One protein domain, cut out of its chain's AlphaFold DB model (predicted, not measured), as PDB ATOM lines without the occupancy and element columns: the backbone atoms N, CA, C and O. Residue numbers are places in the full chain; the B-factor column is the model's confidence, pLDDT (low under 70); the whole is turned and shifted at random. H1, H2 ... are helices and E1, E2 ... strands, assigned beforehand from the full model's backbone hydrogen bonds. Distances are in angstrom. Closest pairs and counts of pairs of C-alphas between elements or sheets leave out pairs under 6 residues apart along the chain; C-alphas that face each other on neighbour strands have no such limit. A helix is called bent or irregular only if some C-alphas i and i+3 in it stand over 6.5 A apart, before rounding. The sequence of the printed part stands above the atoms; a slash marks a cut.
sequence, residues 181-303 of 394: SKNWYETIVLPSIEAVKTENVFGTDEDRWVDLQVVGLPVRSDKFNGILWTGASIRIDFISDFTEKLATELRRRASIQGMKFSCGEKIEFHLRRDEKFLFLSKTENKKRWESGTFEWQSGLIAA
ATOM      1  N   SER A 181     -22.090  17.226 -35.148       62.50
ATOM      2  CA  SER A 181     -23.085  18.262 -34.829       62.50
ATOM      3  C   SER A 181     -22.440  19.602 -34.466       62.50
ATOM      4  O   SER A 181     -22.903  20.650 -34.923       62.50
ATOM      5  N   LYS A 182     -21.333  19.573 -33.711       70.56
ATOM      6  CA  LYS A 182     -20.579  20.776 -33.334       70.56
ATOM      7  C   LYS A 182     -20.032  21.505 -34.565       70.56
ATOM      8  O   LYS A 182     -20.211  22.712 -34.695       70.56
ATOM      9  N   ASN A 183     -19.455  20.752 -35.503       82.81
ATOM     10  CA  ASN A 183     -18.921  21.306 -36.747       82.81
ATOM     11  C   ASN A 183     -20.039  21.933 -37.599       82.81
ATOM     12  O   ASN A 183     -19.907  23.064 -38.060       82.81
ATOM     13  N   TRP A 184     -21.184  21.259 -37.743       87.50
ATOM     14  CA  TRP A 184     -22.312  21.807 -38.502       87.50
ATOM     15  C   TRP A 184     -22.869  23.104 -37.897       87.50
ATOM     16  O   TRP A 184     -23.132  24.065 -38.622       87.50
ATOM     17  N   TYR A 185     -23.015  23.166 -36.570       89.56
ATOM     18  CA  TYR A 185     -23.511  24.373 -35.911       89.56
ATOM     19  C   TYR A 185     -22.571  25.569 -36.113       89.56
ATOM     20  O   TYR A 185     -23.020  26.656 -36.470       89.56
ATOM     21  N   GLU A 186     -21.265  25.371 -35.927       90.62
ATOM     22  CA  GLU A 186     -20.266  26.436 -36.050       90.62
ATOM     23  C   GLU A 186     -20.049  26.895 -37.502       90.62
ATOM     24  O   GLU A 186     -19.801  28.076 -37.733       90.62
ATOM     25  N   THR A 187     -20.172  25.999 -38.487       91.56
ATOM     26  CA  THR A 187     -19.894  26.311 -39.905       91.56
ATOM     27  C   THR A 187     -21.104  26.798 -40.694       91.56
ATOM     28  O   THR A 187     -20.944  27.575 -41.639       91.56
ATOM     29  N   ILE A 188     -22.310  26.354 -40.333       92.69
ATOM     30  CA  ILE A 188     -23.548  26.698 -41.039       92.69
ATOM     31  C   ILE A 188     -24.428  27.589 -40.171       92.69
ATOM     32  O   ILE A 188     -24.716  28.722 -40.555       92.69
ATOM     33  N   VAL A 189     -24.844  27.100 -39.000       92.62
ATOM     34  CA  VAL A 189     -25.912  27.742 -38.218       92.62
ATOM     35  C   VAL A 189     -25.481  29.089 -37.661       92.62
ATOM     36  O   VAL A 189     -26.180  30.081 -37.854       92.62
ATOM     37  N   LEU A 190     -24.329  29.140 -36.995       92.69
ATOM     38  CA  LEU A 190     -23.832  30.359 -36.370       92.69
ATOM     39  C   LEU A 190     -23.566  31.471 -37.409       92.69
ATOM     40  O   LEU A 190     -24.064  32.578 -37.216       92.69
ATOM     41  N   PRO A 191     -22.902  31.213 -38.553       94.44
ATOM     42  CA  PRO A 191     -22.753  32.218 -39.601       94.44
ATOM     43  C   PRO A 191     -24.076  32.652 -40.247       94.44
ATOM     44  O   PRO A 191     -24.213  33.818 -40.614       94.44
ATOM     45  N   SER A 192     -25.052  31.745 -40.392       93.50
ATOM     46  CA  SER A 192     -26.398  32.110 -40.859       93.50
ATOM     47  C   SER A 192     -27.094  33.053 -39.884       93.50
ATOM     48  O   SER A 192     -27.708  34.033 -40.295       93.50
ATOM     49  N   ILE A 193     -26.964  32.779 -38.589       91.19
ATOM     50  CA  ILE A 193     -27.484  33.631 -37.525       91.19
ATOM     51  C   ILE A 193     -26.868  35.032 -37.589       91.19
ATOM     52  O   ILE A 193     -27.611  36.012 -37.574       91.19
ATOM     53  N   GLU A 194     -25.541  35.138 -37.679       91.25
ATOM     54  CA  GLU A 194     -24.869  36.444 -37.699       91.25
ATOM     55  C   GLU A 194     -25.261  37.265 -38.938       91.25
ATOM     56  O   GLU A 194     -25.491  38.467 -38.823       91.25
ATOM     57  N   ALA A 195     -25.442  36.621 -40.098       91.94
ATOM     58  CA  ALA A 195     -25.912  37.296 -41.310       91.94
ATOM     59  C   ALA A 195     -27.332  37.874 -41.153       91.94
ATOM     60  O   ALA A 195     -27.573  39.035 -41.476       91.94
ATOM     61  N   VAL A 196     -28.268  37.101 -40.592       89.75
ATOM     62  CA  VAL A 196     -29.648  37.574 -40.372       89.75
ATOM     63  C   VAL A 196     -29.708  38.645 -39.280       89.75
ATOM     64  O   VAL A 196     -30.536  39.557 -39.338       89.75
ATOM     65  N   LYS A 197     -28.829  38.566 -38.277       84.50
ATOM     66  CA  LYS A 197     -28.743  39.557 -37.200       84.50
ATOM     67  C   LYS A 197     -28.367  40.940 -37.732       84.50
ATOM     68  O   LYS A 197     -28.986  41.915 -37.322       84.50
ATOM     69  N   THR A 198     -27.392  41.035 -38.640       75.62
ATOM     70  CA  THR A 198     -26.903  42.328 -39.159       75.62
ATOM     71  C   THR A 198     -27.942  43.126 -39.945       75.62
ATOM     72  O   THR A 198     -27.821  44.341 -40.054       75.62
ATOM     73  N   GLU A 199     -28.982  42.472 -40.460       71.75
ATOM     74  CA  GLU A 199     -30.033  43.118 -41.252       71.75
ATOM     75  C   GLU A 199     -31.150  43.746 -40.406       71.75
ATOM     76  O   GLU A 199     -31.971  44.496 -40.932       71.75
ATOM     77  N   ASN A 200     -31.223  43.440 -39.106       64.75
ATOM     78  CA  ASN A 200     -32.319  43.884 -38.249       64.75
ATOM     79  C   ASN A 200     -31.775  44.800 -37.140       64.75
ATOM     80  O   ASN A 200     -31.045  44.358 -36.261       64.75
ATOM     81  N   VAL A 201     -32.132  46.089 -37.177       52.53
ATOM     82  CA  VAL A 201     -31.856  47.034 -36.080       52.53
ATOM     83  C   VAL A 201     -32.904  46.818 -34.987       52.53
ATOM     84  O   VAL A 201     -34.105  46.896 -35.251       52.53
ATOM     85  N   PHE A 202     -32.461  46.520 -33.766       56.66
ATOM     86  CA  PHE A 202     -33.331  46.175 -32.638       56.66
ATOM     87  C   PHE A 202     -33.629  47.423 -31.783       56.66
ATOM     88  O   PHE A 202     -32.704  48.127 -31.385       56.66
ATOM     89  N   GLY A 203     -34.908  47.717 -31.517       49.41
ATOM     90  CA  GLY A 203     -35.354  48.866 -30.710       49.41
ATOM     91  C   GLY A 203     -35.910  48.426 -29.358       49.41
ATOM     92  O   GLY A 203     -36.719  47.510 -29.338       49.41
ATOM     93  N   THR A 204     -35.447  49.050 -28.272       39.97
ATOM     94  CA  THR A 204     -35.501  48.618 -26.858       39.97
ATOM     95  C   THR A 204     -36.893  48.454 -26.243       39.97
ATOM     96  O   THR A 204     -37.749  49.315 -26.417       39.97
ATOM     97  N   ASP A 205     -37.050  47.417 -25.419       45.12
ATOM     98  CA  ASP A 205     -37.995  47.386 -24.292       45.12
ATOM     99  C   ASP A 205     -37.301  46.704 -23.096       45.12
ATOM    100  O   ASP A 205     -36.716  45.626 -23.258       45.12
ATOM    101  N   GLU A 206     -37.256  47.369 -21.941       41.38
ATOM    102  CA  GLU A 206     -36.643  46.846 -20.711       41.38
ATOM    103  C   GLU A 206     -37.697  46.125 -19.867       41.38
ATOM    104  O   GLU A 206     -38.857  46.518 -19.814       41.38
ATOM    105  N   ASP A 207     -37.254  45.077 -19.172       40.44
ATOM    106  CA  ASP A 207     -37.995  44.302 -18.173       40.44
ATOM    107  C   ASP A 207     -39.084  43.326 -18.659       40.44
ATOM    108  O   ASP A 207     -40.279  43.619 -18.667       40.44
ATOM    109  N   ARG A 208     -38.692  42.047 -18.839       54.06
ATOM    110  CA  ARG A 208     -39.061  40.932 -17.922       54.06
ATOM    111  C   ARG A 208     -38.683  39.547 -18.461       54.06
ATOM    112  O   ARG A 208     -38.996  39.166 -19.580       54.06
ATOM    113  N   TRP A 209     -38.101  38.738 -17.575       52.53
ATOM    114  CA  TRP A 209     -37.587  37.380 -17.817       52.53
ATOM    115  C   TRP A 209     -38.494  36.253 -17.300       52.53
ATOM    116  O   TRP A 209     -38.001  35.264 -16.750       52.53
ATOM    117  N   VAL A 210     -39.818  36.390 -17.388       63.62
ATOM    118  CA  VAL A 210     -40.705  35.399 -16.746       63.62
ATOM    119  C   VAL A 210     -40.969  34.198 -17.649       63.62
ATOM    120  O   VAL A 210     -40.860  33.065 -17.182       63.62
ATOM    121  N   ASP A 211     -41.210  34.429 -18.938       78.12
ATOM    122  CA  ASP A 211     -41.535  33.377 -19.893       78.12
ATOM    123  C   ASP A 211     -40.646  33.448 -21.144       78.12
ATOM    124  O   ASP A 211     -40.148  34.512 -21.507       78.12
ATOM    125  N   LEU A 212     -40.434  32.303 -21.798       85.12
ATOM    126  CA  LEU A 212     -39.653  32.201 -23.031       85.12
ATOM    127  C   LEU A 212     -40.569  31.763 -24.174       85.12
ATOM    128  O   LEU A 212     -41.090  30.644 -24.168       85.12
ATOM    129  N   GLN A 213     -40.732  32.632 -25.166       90.00
ATOM    130  CA  GLN A 213     -41.357  32.259 -26.429       90.00
ATOM    131  C   GLN A 213     -40.302  31.591 -27.297       90.00
ATOM    132  O   GLN A 213     -39.188  32.101 -27.420       90.00
ATOM    133  N   VAL A 214     -40.633  30.428 -27.852       91.75
ATOM    134  CA  VAL A 214     -39.703  29.623 -28.636       91.75
ATOM    135  C   VAL A 214     -40.326  29.283 -29.979       91.75
ATOM    136  O   VAL A 214     -41.477  28.844 -30.054       91.75
ATOM    137  N   VAL A 215     -39.534  29.451 -31.032       93.94
ATOM    138  CA  VAL A 215     -39.834  28.962 -32.373       93.94
ATOM    139  C   VAL A 215     -38.825  27.868 -32.696       93.94
ATOM    140  O   VAL A 215     -37.618  28.093 -32.739       93.94
ATOM    141  N   GLY A 216     -39.321  26.649 -32.871       92.88
ATOM    142  CA  GLY A 216     -38.551  25.505 -33.335       92.88
ATOM    143  C   GLY A 216     -38.653  25.363 -34.849       92.88
ATOM    144  O   GLY A 216     -39.746  25.384 -35.409       92.88
ATOM    145  N   LEU A 217     -37.520  25.166 -35.507       93.75
ATOM    146  CA  LEU A 217     -37.407  24.854 -36.921       93.75
ATOM    147  C   LEU A 217     -36.856  23.428 -37.063       93.75
ATOM    148  O   LEU A 217     -35.674  23.202 -36.786       93.75
ATOM    149  N   PRO A 218     -37.678  22.448 -37.479       92.75
ATOM    150  CA  PRO A 218     -37.182  21.125 -37.836       92.75
ATOM    151  C   PRO A 218     -36.197  21.249 -38.993       92.75
ATOM    152  O   PRO A 218     -36.516  21.847 -40.019       92.75
ATOM    153  N   VAL A 219     -34.998  20.705 -38.828       93.44
ATOM    154  CA  VAL A 219     -33.920  20.775 -39.813       93.44
ATOM    155  C   VAL A 219     -33.370  19.380 -40.067       93.44
ATOM    156  O   VAL A 219     -33.128  18.606 -39.138       93.44
ATOM    157  N   ARG A 220     -33.169  19.058 -41.343       93.12
ATOM    158  CA  ARG A 220     -32.559  17.799 -41.774       93.12
ATOM    159  C   ARG A 220     -31.445  18.095 -42.758       93.12
ATOM    160  O   ARG A 220     -31.683  18.727 -43.788       93.12
ATOM    161  N   SER A 221     -30.253  17.619 -42.438       92.81
ATOM    162  CA  SER A 221     -29.069  17.663 -43.283       92.81
ATOM    163  C   SER A 221     -28.301  16.349 -43.215       92.81
ATOM    164  O   SER A 221     -28.571  15.503 -42.364       92.81
ATOM    165  N   ASP A 222     -27.292  16.206 -44.071       89.31
ATOM    166  CA  ASP A 222     -26.384  15.052 -44.046       89.31
ATOM    167  C   ASP A 222     -25.583  14.939 -42.729       89.31
ATOM    168  O   ASP A 222     -24.990  13.900 -42.447       89.31
ATOM    169  N   LYS A 223     -25.524  16.015 -41.929       88.69
ATOM    170  CA  LYS A 223     -24.729  16.102 -40.690       88.69
ATOM    171  C   LYS A 223     -25.568  16.243 -39.426       88.69
ATOM    172  O   LYS A 223     -25.067  15.968 -38.339       88.69
ATOM    173  N   PHE A 224     -26.812  16.693 -39.549       89.88
ATOM    174  CA  PHE A 224     -27.679  16.948 -38.412       89.88
ATOM    175  C   PHE A 224     -29.138  16.692 -38.768       89.88
ATOM    176  O   PHE A 224     -29.650  17.170 -39.776       89.88
ATOM    177  N   ASN A 225     -29.820  15.977 -37.886       90.56
ATOM    178  CA  ASN A 225     -31.262  15.839 -37.900       90.56
ATOM    179  C   ASN A 225     -31.744  16.276 -36.521       90.56
ATOM    180  O   ASN A 225     -31.300  15.719 -35.515       90.56
ATOM    181  N   GLY A 226     -32.612  17.281 -36.461       91.62
ATOM    182  CA  GLY A 226     -33.080  17.816 -35.190       91.62
ATOM    183  C   GLY A 226     -33.939  19.050 -35.339       91.62
ATOM    184  O   GLY A 226     -34.542  19.301 -36.381       91.62
ATOM    185  N   ILE A 227     -34.002  19.822 -34.264       91.88
ATOM    186  CA  ILE A 227     -34.717  21.086 -34.210       91.88
ATOM    187  C   ILE A 227     -33.726  22.174 -33.835       91.88
ATOM    188  O   ILE A 227     -33.101  22.134 -32.775       91.88
ATOM    189  N   LEU A 228     -33.603  23.146 -34.730       94.25
ATOM    190  CA  LEU A 228     -32.973  24.419 -34.447       94.25
ATOM    191  C   LEU A 228     -34.030  25.309 -33.818       94.25
ATOM    192  O   LEU A 228     -35.024  25.620 -34.464       94.25
ATOM    193  N   TRP A 229     -33.845  25.701 -32.568       93.81
ATOM    194  CA  TRP A 229     -34.787  26.598 -31.914       93.81
ATOM    195  C   TRP A 229     -34.178  27.972 -31.706       93.81
ATOM    196  O   TRP A 229     -32.971  28.119 -31.519       93.81
ATOM    197  N   THR A 230     -35.044  28.971 -31.721       93.38
ATOM    198  CA  THR A 230     -34.756  30.363 -31.399       93.38
ATOM    199  C   THR A 230     -35.762  30.795 -30.342       93.38
ATOM    200  O   THR A 230     -36.933  30.416 -30.383       93.38
ATOM    201  N   GLY A 231     -35.314  31.524 -29.329       90.69
ATOM    202  CA  GLY A 231     -36.190  31.977 -28.260       90.69
ATOM    203  C   GLY A 231     -35.820  33.359 -27.765       90.69
ATOM    204  O   GLY A 231     -34.639  33.675 -27.631       90.69
ATOM    205  N   ALA A 232     -36.836  34.162 -27.471       86.94
ATOM    206  CA  ALA A 232     -36.699  35.507 -26.926       86.94
ATOM    207  C   ALA A 232     -37.813  35.786 -25.907       86.94
ATOM    208  O   ALA A 232     -38.834  35.093 -25.864       86.94
ATOM    209  N   SER A 233     -37.602  36.801 -25.072       77.06
ATOM    210  CA  SER A 233     -38.493  37.103 -23.943       77.06
ATOM    211  C   SER A 233     -39.681  38.008 -24.296       77.06
ATOM    212  O   SER A 233     -40.614  38.091 -23.506       77.06
ATOM    213  N   ILE A 234     -39.666  38.699 -25.447       67.44
ATOM    214  CA  ILE A 234     -40.501  39.905 -25.620       67.44
ATOM    215  C   ILE A 234     -41.554  39.784 -26.741       67.44
ATOM    216  O   ILE A 234     -42.694  40.180 -26.511       67.44
ATOM    217  N   ARG A 235     -41.262  39.214 -27.929       70.94
ATOM    218  CA  ARG A 235     -42.279  39.080 -29.007       70.94
ATOM    219  C   ARG A 235     -42.104  37.867 -29.924       70.94
ATOM    220  O   ARG A 235     -41.043  37.702 -30.519       70.94
ATOM    221  N   ILE A 236     -43.189  37.123 -30.155       76.69
ATOM    222  CA  ILE A 236     -43.183  35.907 -30.979       76.69
ATOM    223  C   ILE A 236     -43.086  36.231 -32.464       76.69
ATOM    224  O   ILE A 236     -42.327  35.575 -33.169       76.69
ATOM    225  N   ASP A 237     -43.758  37.297 -32.908       79.19
ATOM    226  CA  ASP A 237     -43.754  37.741 -34.307       79.19
ATOM    227  C   ASP A 237     -42.323  38.016 -34.785       79.19
ATOM    228  O   ASP A 237     -41.916  37.597 -35.862       79.19
ATOM    229  N   PHE A 238     -41.512  38.629 -33.917       83.19
ATOM    230  CA  PHE A 238     -40.100  38.875 -34.195       83.19
ATOM    231  C   PHE A 238     -39.310  37.571 -34.361       83.19
ATOM    232  O   PHE A 238     -38.536  37.432 -35.305       83.19
ATOM    233  N   ILE A 239     -39.502  36.611 -33.452       85.12
ATOM    234  CA  ILE A 239     -38.794  35.328 -33.513       85.12
ATOM    235  C   ILE A 239     -39.234  34.548 -34.757       85.12
ATOM    236  O   ILE A 239     -38.403  33.911 -35.401       85.12
ATOM    237  N   SER A 240     -40.516  34.617 -35.117       86.75
ATOM    238  CA  SER A 240     -41.063  34.016 -36.333       86.75
ATOM    239  C   SER A 240     -40.377  34.584 -37.580       86.75
ATOM    240  O   SER A 240     -39.784  33.816 -38.340       86.75
ATOM    241  N   ASP A 241     -40.369  35.909 -37.748       88.75
ATOM    242  CA  ASP A 241     -39.738  36.574 -38.896       88.75
ATOM    243  C   ASP A 241     -38.232  36.278 -38.961       88.75
ATOM    244  O   ASP A 241     -37.686  35.950 -40.019       88.75
ATOM    245  N   PHE A 242     -37.550  36.332 -37.811       89.88
ATOM    246  CA  PHE A 242     -36.142  35.957 -37.696       89.88
ATOM    247  C   PHE A 242     -35.909  34.506 -38.130       89.88
ATOM    248  O   PHE A 242     -34.970  34.224 -38.871       89.88
ATOM    249  N   THR A 243     -36.776  33.583 -37.709       90.94
ATOM    250  CA  THR A 243     -36.659  32.154 -38.027       90.94
ATOM    251  C   THR A 243     -36.897  31.880 -39.511       90.94
ATOM    252  O   THR A 243     -36.236  31.014 -40.082       90.94
ATOM    253  N   GLU A 244     -37.779  32.630 -40.173       92.12
ATOM    254  CA  GLU A 244     -38.000  32.521 -41.622       92.12
ATOM    255  C   GLU A 244     -36.795  33.020 -42.432       92.12
ATOM    256  O   GLU A 244     -36.337  32.340 -43.362       92.12
ATOM    257  N   LYS A 245     -36.218  34.162 -42.038       93.75
ATOM    258  CA  LYS A 245     -34.960  34.661 -42.617       93.75
ATOM    259  C   LYS A 245     -33.817  33.674 -42.376       93.75
ATOM    260  O   LYS A 245     -33.087  33.331 -43.307       93.75
ATOM    261  N   LEU A 246     -33.720  33.133 -41.161       93.44
ATOM    262  CA  LEU A 246     -32.735  32.120 -40.794       93.44
ATOM    263  C   LEU A 246     -32.894  30.844 -41.625       93.44
ATOM    264  O   LEU A 246     -31.904  30.333 -42.137       93.44
ATOM    265  N   ALA A 247     -34.116  30.355 -41.835       95.06
ATOM    266  CA  ALA A 247     -34.372  29.199 -42.691       95.06
ATOM    267  C   ALA A 247     -33.896  29.435 -44.133       95.06
ATOM    268  O   ALA A 247     -33.321  28.540 -44.753       95.06
ATOM    269  N   THR A 248     -34.114  30.639 -44.666       95.81
ATOM    270  CA  THR A 248     -33.667  31.031 -46.011       95.81
ATOM    271  C   THR A 248     -32.143  31.066 -46.102       95.81
ATOM    272  O   THR A 248     -31.559  30.469 -47.008       95.81
ATOM    273  N   GLU A 249     -31.491  31.678 -45.118       96.44
ATOM    274  CA  GLU A 249     -30.037  31.786 -45.065       96.44
ATOM    275  C   GLU A 249     -29.352  30.428 -44.832       96.44
ATOM    276  O   GLU A 249     -28.315  30.141 -45.433       96.44
ATOM    277  N   LEU A 250     -29.944  29.545 -44.022       95.31
ATOM    278  CA  LEU A 250     -29.465  28.173 -43.834       95.31
ATOM    279  C   LEU A 250     -29.498  27.383 -45.144       95.31
ATOM    280  O   LEU A 250     -28.511  26.733 -45.484       95.31
ATOM    281  N   ARG A 251     -30.597  27.473 -45.913       95.75
ATOM    282  CA  ARG A 251     -30.693  26.835 -47.240       95.75
ATOM    283  C   ARG A 251     -29.610  27.354 -48.176       95.75
ATOM    284  O   ARG A 251     -28.947  26.558 -48.838       95.75
ATOM    285  N   ARG A 252     -29.398  28.674 -48.202       96.75
ATOM    286  CA  ARG A 252     -28.372  29.307 -49.037       96.75
ATOM    287  C   ARG A 252     -26.972  28.793 -48.688       96.75
ATOM    288  O   ARG A 252     -26.246  28.360 -49.579       96.75
ATOM    289  N   ARG A 253     -26.597  28.789 -47.403       95.56
ATOM    290  CA  ARG A 253     -25.269  28.321 -46.959       95.56
ATOM    291  C   ARG A 253     -25.065  26.826 -47.159       95.56
ATOM    292  O   ARG A 253     -24.002  26.431 -47.628       95.56
ATOM    293  N   ALA A 254     -26.077  26.015 -46.860       94.00
ATOM    294  CA  ALA A 254     -26.020  24.581 -47.113       94.00
ATOM    295  C   ALA A 254     -25.809  24.287 -48.606       94.00
ATOM    296  O   ALA A 254     -24.963  23.465 -48.948       94.00
ATOM    297  N   SER A 255     -26.494  25.021 -49.493       94.81
ATOM    298  CA  SER A 255     -26.306  24.901 -50.942       94.81
ATOM    299  C   SER A 255     -24.888  25.271 -51.385       94.81
ATOM    300  O   SER A 255     -24.328  24.583 -52.232       94.81
ATOM    301  N   ILE A 256     -24.291  26.326 -50.817       95.56
ATOM    302  CA  ILE A 256     -22.905  26.732 -51.121       95.56
ATOM    303  C   ILE A 256     -21.908  25.646 -50.706       95.56
ATOM    304  O   ILE A 256     -20.927  25.411 -51.404       95.56
ATOM    305  N   GLN A 257     -22.169  24.957 -49.594       94.31
ATOM    306  CA  GLN A 257     -21.334  23.853 -49.116       94.31
ATOM    307  C   GLN A 257     -21.666  22.500 -49.770       94.31
ATOM    308  O   GLN A 257     -21.102  21.481 -49.377       94.31
ATOM    309  N   GLY A 258     -22.580  22.459 -50.748       94.81
ATOM    310  CA  GLY A 258     -22.987  21.219 -51.417       94.81
ATOM    311  C   GLY A 258     -23.711  20.222 -50.503       94.81
ATOM    312  O   GLY A 258     -23.721  19.027 -50.787       94.81
ATOM    313  N   MET A 259     -24.300  20.689 -49.400       93.81
ATOM    314  CA  MET A 259     -25.011  19.851 -48.436       93.81
ATOM    315  C   MET A 259     -26.481  19.692 -48.816       93.81
ATOM    316  O   MET A 259     -27.148  20.665 -49.181       93.81
ATOM    317  N   LYS A 260     -27.039  18.491 -48.626       94.44
ATOM    318  CA  LYS A 260     -28.495  18.330 -48.657       94.44
ATOM    319  C   LYS A 260     -29.066  18.952 -47.394       94.44
ATOM    320  O   LYS A 260     -28.635  18.633 -46.287       94.44
ATOM    321  N   PHE A 261     -30.031  19.848 -47.557       94.12
ATOM    322  CA  PHE A 261     -30.658  20.539 -46.441       94.12
ATOM    323  C   PHE A 261     -32.143  20.760 -46.700       94.12
ATOM    324  O   PHE A 261     -32.550  21.182 -47.781       94.12
ATOM    325  N   SER A 262     -32.955  20.487 -45.685       94.44
ATOM    326  CA  SER A 262     -34.387  20.767 -45.696       94.44
ATOM    327  C   SER A 262     -34.833  21.296 -44.336       94.44
ATOM    328  O   SER A 262     -34.318  20.876 -43.298       94.44
ATOM    329  N   CYS A 263     -35.804  22.210 -44.362       93.75
ATOM    330  CA  CYS A 263     -36.493  22.692 -43.169       93.75
ATOM    331  C   CYS A 263     -37.944  22.228 -43.198       93.75
ATOM    332  O   CYS A 263     -38.593  22.319 -44.243       93.75
ATOM    333  N   GLY A 264     -38.448  21.795 -42.049       90.25
ATOM    334  CA  GLY A 264     -39.868  21.581 -41.821       90.25
ATOM    335  C   GLY A 264     -40.620  22.884 -41.554       90.25
ATOM    336  O   GLY A 264     -40.090  23.991 -41.662       90.25
ATOM    337  N   GLU A 265     -41.886  22.726 -41.192       90.56
ATOM    338  CA  GLU A 265     -42.757  23.821 -40.773       90.56
ATOM    339  C   GLU A 265     -42.353  24.331 -39.381       90.56
ATOM    340  O   GLU A 265     -41.958  23.535 -38.524       90.56
ATOM    341  N   LYS A 266     -42.463  25.645 -39.153       93.00
ATOM    342  CA  LYS A 266     -42.142  26.258 -37.859       93.00
ATOM    343  C   LYS A 266     -43.081  25.758 -36.760       93.00
ATOM    344  O   LYS A 266     -44.270  25.537 -36.981       93.00
ATOM    345  N   ILE A 267     -42.528  25.579 -35.566       91.94
ATOM    346  CA  ILE A 267     -43.231  25.088 -34.385       91.94
ATOM    347  C   ILE A 267     -43.142  26.158 -33.306       91.94
ATOM    348  O   ILE A 267     -42.082  26.376 -32.728       91.94
ATOM    349  N   GLU A 268     -44.259  26.807 -33.012       92.50
ATOM    350  CA  GLU A 268     -44.321  27.892 -32.035       92.50
ATOM    351  C   GLU A 268     -44.880  27.389 -30.704       92.50
ATOM    352  O   GLU A 268     -45.928  26.738 -30.659       92.50
ATOM    353  N   PHE A 269     -44.186  27.668 -29.599       89.62
ATOM    354  CA  PHE A 269     -44.672  27.317 -28.267       89.62
ATOM    355  C   PHE A 269     -44.111  28.234 -27.180       89.62
ATOM    356  O   PHE A 269     -43.094  28.909 -27.322       89.62
ATOM    357  N   HIS A 270     -44.817  28.231 -26.051       90.44
ATOM    358  CA  HIS A 270     -44.516  29.048 -24.884       90.44
ATOM    359  C   HIS A 270     -43.993  28.181 -23.744       90.44
ATOM    360  O   HIS A 270     -44.632  27.179 -23.384       90.44
ATOM    361  N   LEU A 271     -42.858  28.571 -23.165       89.56
ATOM    362  CA  LEU A 271     -42.267  27.933 -21.995       89.56
ATOM    363  C   LEU A 271     -42.404  28.831 -20.771       89.56
ATOM    364  O   LEU A 271     -41.974  29.985 -20.775       89.56
ATOM    365  N   ARG A 272     -42.960  28.259 -19.704       87.81
ATOM    366  CA  ARG A 272     -42.977  28.881 -18.376       87.81
ATOM    367  C   ARG A 272     -41.579  28.868 -17.754       87.81
ATOM    368  O   ARG A 272     -40.712  28.096 -18.164       87.81
ATOM    369  N   ARG A 273     -41.370  29.684 -16.718       84.31
ATOM    370  CA  ARG A 273     -40.091  29.780 -15.990       84.31
ATOM    371  C   ARG A 273     -39.512  28.429 -15.540       84.31
ATOM    372  O   ARG A 273     -38.312  28.210 -15.679       84.31
ATOM    373  N   ASP A 274     -40.344  27.545 -14.999       84.94
ATOM    374  CA  ASP A 274     -39.972  26.197 -14.547       84.94
ATOM    375  C   ASP A 274     -39.627  25.267 -15.721       84.94
ATOM    376  O   ASP A 274     -38.653  24.518 -15.676       84.94
ATOM    377  N   GLU A 275     -40.378  25.373 -16.816       89.75
ATOM    378  CA  GLU A 275     -40.167  24.603 -18.046       89.75
ATOM    379  C   GLU A 275     -38.888  25.030 -18.788       89.75
ATOM    380  O   GLU A 275     -38.204  24.195 -19.385       89.75
ATOM    381  N   LYS A 276     -38.534  26.322 -18.721       89.25
ATOM    382  CA  LYS A 276     -37.351  26.904 -19.373       89.25
ATOM    383  C   LYS A 276     -36.063  26.202 -18.949       89.25
ATOM    384  O   LYS A 276     -35.224  25.920 -19.799       89.25
ATOM    385  N   PHE A 277     -35.889  25.916 -17.660       87.50
ATOM    386  CA  PHE A 277     -34.653  25.302 -17.168       87.50
ATOM    387  C   PHE A 277     -34.455  23.892 -17.737       87.50
ATOM    388  O   PHE A 277     -33.400  23.592 -18.296       87.50
ATOM    389  N   LEU A 278     -35.501  23.060 -17.674       89.44
ATOM    390  CA  LEU A 278     -35.488  21.700 -18.218       89.44
ATOM    391  C   LEU A 278     -35.316  21.687 -19.745       89.44
ATOM    392  O   LEU A 278     -34.630  20.832 -20.301       89.44
ATOM    393  N   PHE A 279     -35.919  22.651 -20.438       90.81
ATOM    394  CA  PHE A 279     -35.732  22.821 -21.875       90.81
ATOM    395  C   PHE A 279     -34.273  23.154 -22.228       90.81
ATOM    396  O   PHE A 279     -33.670  22.524 -23.100       90.81
ATOM    397  N   LEU A 280     -33.671  24.108 -21.512       89.88
ATOM    398  CA  LEU A 280     -32.290  24.520 -21.752       89.88
ATOM    399  C   LEU A 280     -31.279  23.430 -21.385       89.88
ATOM    400  O   LEU A 280     -30.226  23.365 -22.020       89.88
ATOM    401  N   SER A 281     -31.567  22.558 -20.415       89.19
ATOM    402  CA  SER A 281     -30.676  21.435 -20.085       89.19
ATOM    403  C   SER A 281     -30.613  20.372 -21.186       89.19
ATOM    404  O   SER A 281     -29.609  19.679 -21.283       89.19
ATOM    405  N   LYS A 282     -31.651  20.262 -22.027       88.75
ATOM    406  CA  LYS A 282     -31.712  19.321 -23.163       88.75
ATOM    407  C   LYS A 282     -31.214  19.908 -24.487       88.75
ATOM    408  O   LYS A 282     -31.207  19.216 -25.497       88.75
ATOM    409  N   THR A 283     -30.841  21.186 -24.499       90.25
ATOM    410  CA  THR A 283     -30.338  21.855 -25.700       90.25
ATOM    411  C   THR A 283     -28.815  21.774 -25.789       90.25
ATOM    412  O   THR A 283     -28.110  22.134 -24.841       90.25
ATOM    413  N   GLU A 284     -28.320  21.432 -26.974       91.06
ATOM    414  CA  GLU A 284     -26.914  21.474 -27.373       91.06
ATOM    415  C   GLU A 284     -26.556  22.770 -28.113       91.06
ATOM    416  O   GLU A 284     -27.414  23.441 -28.688       91.06
ATOM    417  N   ASN A 285     -25.263  23.112 -28.137       89.12
ATOM    418  CA  ASN A 285     -24.724  24.237 -28.914       89.12
ATOM    419  C   ASN A 285     -25.455  25.570 -28.664       89.12
ATOM    420  O   ASN A 285     -25.667  26.370 -29.571       89.12
ATOM    421  N   LYS A 286     -25.846  25.806 -27.407       90.88
ATOM    422  CA  LYS A 286     -26.542  27.025 -26.989       90.88
ATOM    423  C   LYS A 286     -25.668  28.242 -27.233       90.88
ATOM    424  O   LYS A 286     -24.522  28.288 -26.782       90.88
ATOM    425  N   LYS A 287     -26.237  29.255 -27.867       91.75
ATOM    426  CA  LYS A 287     -25.608  30.562 -27.991       91.75
ATOM    427  C   LYS A 287     -26.630  31.627 -27.615       91.75
ATOM    428  O   LYS A 287     -27.811  31.518 -27.936       91.75
ATOM    429  N   ARG A 288     -26.160  32.605 -26.852       89.75
ATOM    430  CA  ARG A 288     -26.933  33.730 -26.339       89.75
ATOM    431  C   ARG A 288     -26.366  34.985 -26.973       89.75
ATOM    432  O   ARG A 288     -25.147  35.140 -27.034       89.75
ATOM    433  N   TRP A 289     -27.251  35.857 -27.426       86.12
ATOM    434  CA  TRP A 289     -26.891  37.168 -27.935       86.12
ATOM    435  C   TRP A 289     -27.675  38.228 -27.199       86.12
ATOM    436  O   TRP A 289     -28.835  38.030 -26.841       86.12
ATOM    437  N   GLU A 290     -27.023  39.369 -27.038       82.31
ATOM    438  CA  GLU A 290     -27.589  40.559 -26.432       82.31
ATOM    439  C   GLU A 290     -27.458  41.703 -27.439       82.31
ATOM    440  O   GLU A 290     -26.424  41.864 -28.096       82.31
ATOM    441  N   SER A 291     -28.539  42.452 -27.630       75.94
ATOM    442  CA  SER A 291     -28.541  43.672 -28.431       75.94
ATOM    443  C   SER A 291     -29.433  44.701 -27.755       75.94
ATOM    444  O   SER A 291     -30.660  44.589 -27.775       75.94
ATOM    445  N   GLY A 292     -28.796  45.672 -27.098       78.00
ATOM    446  CA  GLY A 292     -29.489  46.597 -26.208       78.00
ATOM    447  C   GLY A 292     -30.171  45.826 -25.081       78.00
ATOM    448  O   GLY A 292     -29.510  45.141 -24.308       78.00
ATOM    449  N   THR A 293     -31.497  45.907 -25.031       69.44
ATOM    450  CA  THR A 293     -32.325  45.309 -23.975       69.44
ATOM    451  C   THR A 293     -32.894  43.942 -24.366       69.44
ATOM    452  O   THR A 293     -33.539  43.280 -23.553       69.44
ATOM    453  N   PHE A 294     -32.650  43.487 -25.601       69.00
ATOM    454  CA  PHE A 294     -33.070  42.164 -26.048       69.00
ATOM    455  C   PHE A 294     -31.975  41.158 -25.809       69.00
ATOM    456  O   PHE A 294     -30.848  41.306 -26.279       69.00
ATOM    457  N   GLU A 295     -32.372  40.060 -25.197       78.62
ATOM    458  CA  GLU A 295     -31.614  38.833 -25.247       78.62
ATOM    459  C   GLU A 295     -32.458  37.794 -25.964       78.62
ATOM    460  O   GLU A 295     -33.652  37.596 -25.702       78.62
ATOM    461  N   TRP A 296     -31.794  37.111 -26.872       86.12
ATOM    462  CA  TRP A 296     -32.340  35.947 -27.516       86.12
ATOM    463  C   TRP A 296     -31.265  34.875 -27.555       86.12
ATOM    464  O   TRP A 296     -30.062  35.119 -27.441       86.12
ATOM    465  N   GLN A 297     -31.732  33.649 -27.655       90.56
ATOM    466  CA  GLN A 297     -30.895  32.473 -27.593       90.56
ATOM    467  C   GLN A 297     -31.342  31.501 -28.664       90.56
ATOM    468  O   GLN A 297     -32.518  31.444 -29.026       90.56
ATOM    469  N   SER A 298     -30.391  30.735 -29.165       92.44
ATOM    470  CA  SER A 298     -30.665  29.616 -30.045       92.44
ATOM    471  C   SER A 298     -29.848  28.412 -29.625       92.44
ATOM    472  O   SER A 298     -28.878  28.509 -28.865       92.44
ATOM    473  N   GLY A 299     -30.261  27.260 -30.120       92.25
ATOM    474  CA  GLY A 299     -29.511  26.035 -29.963       92.25
ATOM    475  C   GLY A 299     -30.137  24.903 -30.751       92.25
ATOM    476  O   GLY A 299     -31.118  25.080 -31.479       92.25
ATOM    477  N   LEU A 300     -29.543  23.729 -30.602       91.81
ATOM    478  CA  LEU A 300     -29.960  22.517 -31.282       91.81
ATOM    479  C   LEU A 300     -30.540  21.520 -30.296       91.81
ATOM    480  O   LEU A 300     -30.072  21.385 -29.168       91.81
ATOM    481  N   ILE A 301     -31.539  20.780 -30.752       90.50
ATOM    482  CA  ILE A 301     -32.007  19.585 -30.066       90.50
ATOM    483  C   ILE A 301     -32.036  18.450 -31.084       90.50
ATOM    484  O   ILE A 301     -32.641  18.600 -32.147       90.50
ATOM    485  N   ALA A 302     -31.363  17.340 -30.791       87.88
ATOM    486  CA  ALA A 302     -31.270  16.197 -31.693       87.88
ATOM    487  C   ALA A 302     -32.651  15.557 -31.987       87.88
ATOM    488  O   ALA A 302     -33.594  15.644 -31.195       87.88
ATOM    489  N   ALA A 303     -32.803  14.989 -33.194       72.31
ATOM    490  CA  ALA A 303     -34.075  14.481 -33.735       72.31
ATOM    491  C   ALA A 303     -34.500  13.110 -33.228       72.31
ATOM    492  O   ALA A 303     -35.605  12.680 -33.572       72.31
TER     493      ALA A 303
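AT A GLANCE: This is residues 181 to 303 of the 394 residues of an uncharacterized protein of Proteobacteria bacterium SG_bin7 (UniProt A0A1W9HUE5). A twisted antiparallel sheet of six strands is covered by two long helices, H1 and H2, which cross each other over it, while the short helix H3 packs on the face opposite H2. The 123 printed residues hold three named helices and six named strands, in the order H1 E1 E2 H2 E3 E4 H3 E5 E6, a mixed class of helices and strands. The sheet is branched at E1. The whole is compact, with a radius of gyration of the C-alphas of 14.0 A and spans of 43 by 31 by 23 A.

IN THESE COORDINATES: E1 is residues 212 to 221, 27.1 A long; E2 is 225 to 232, E3 261 to 263, E4 267 to 271, E5 284 to 291 and E6 294 to 302, 26.6 A long, ending at C-alpha 302 (-31.270, 16.197, -31.693). H2, residues 236 to 256, is 30.0 A long. H1, residues 181 to 198, is 24.7 A long and begins at C-alpha 181 (-23.085, 18.262, -34.829); H3 is residues 273 to 281.

HOW THE PARTS SIT: E2 lies on one side of E1, N 217 to O 228 being 2.7 A; E3 (N 220 to O 262, 2.9 A) and E4 (N 216 to O 267, 2.8 A) lie on the other side. E6 is the antiparallel neighbour of E2, with N 227 and O 301 2.8 A apart, within hydrogen-bond range, and E5 forms a hairpin with E6, with N 287 and O 298 2.9 A apart. H2 is on the sheet over E1 and E2, at a height of 7.8 A. H1 is over E2 and E6 at 6.7 A, and its residues 188 to 196 touch H2 at a steep tilt of 59 degrees, opposite ways, closest at the C-alphas of Ser 192 and Glu 249, 5.6 A. H1 has a kink of 26 degrees near residue 188 and is irregular, but only just: C-alphas 187 and 190 are 6.7 A apart. H3 runs along E1, which it is only just over, with 3 C-alphas on it. Every O i to N i+4 pair is within hydrogen-bond range in H2, against 12 of 14 in H1 and 3 of 5 in H3.

THE WHOLE: The C-alphas of Asp 207 and Gly 258, the two farthest apart, are 43.2 A apart. The printed part has no cut. The link from H1 to E1 is long, residues 199 to 211; the other links are tight. The mean pLDDT of the printed part is 85.1, and it is under 70 at residues 181, 200 to 210, 234 and 293 to 294.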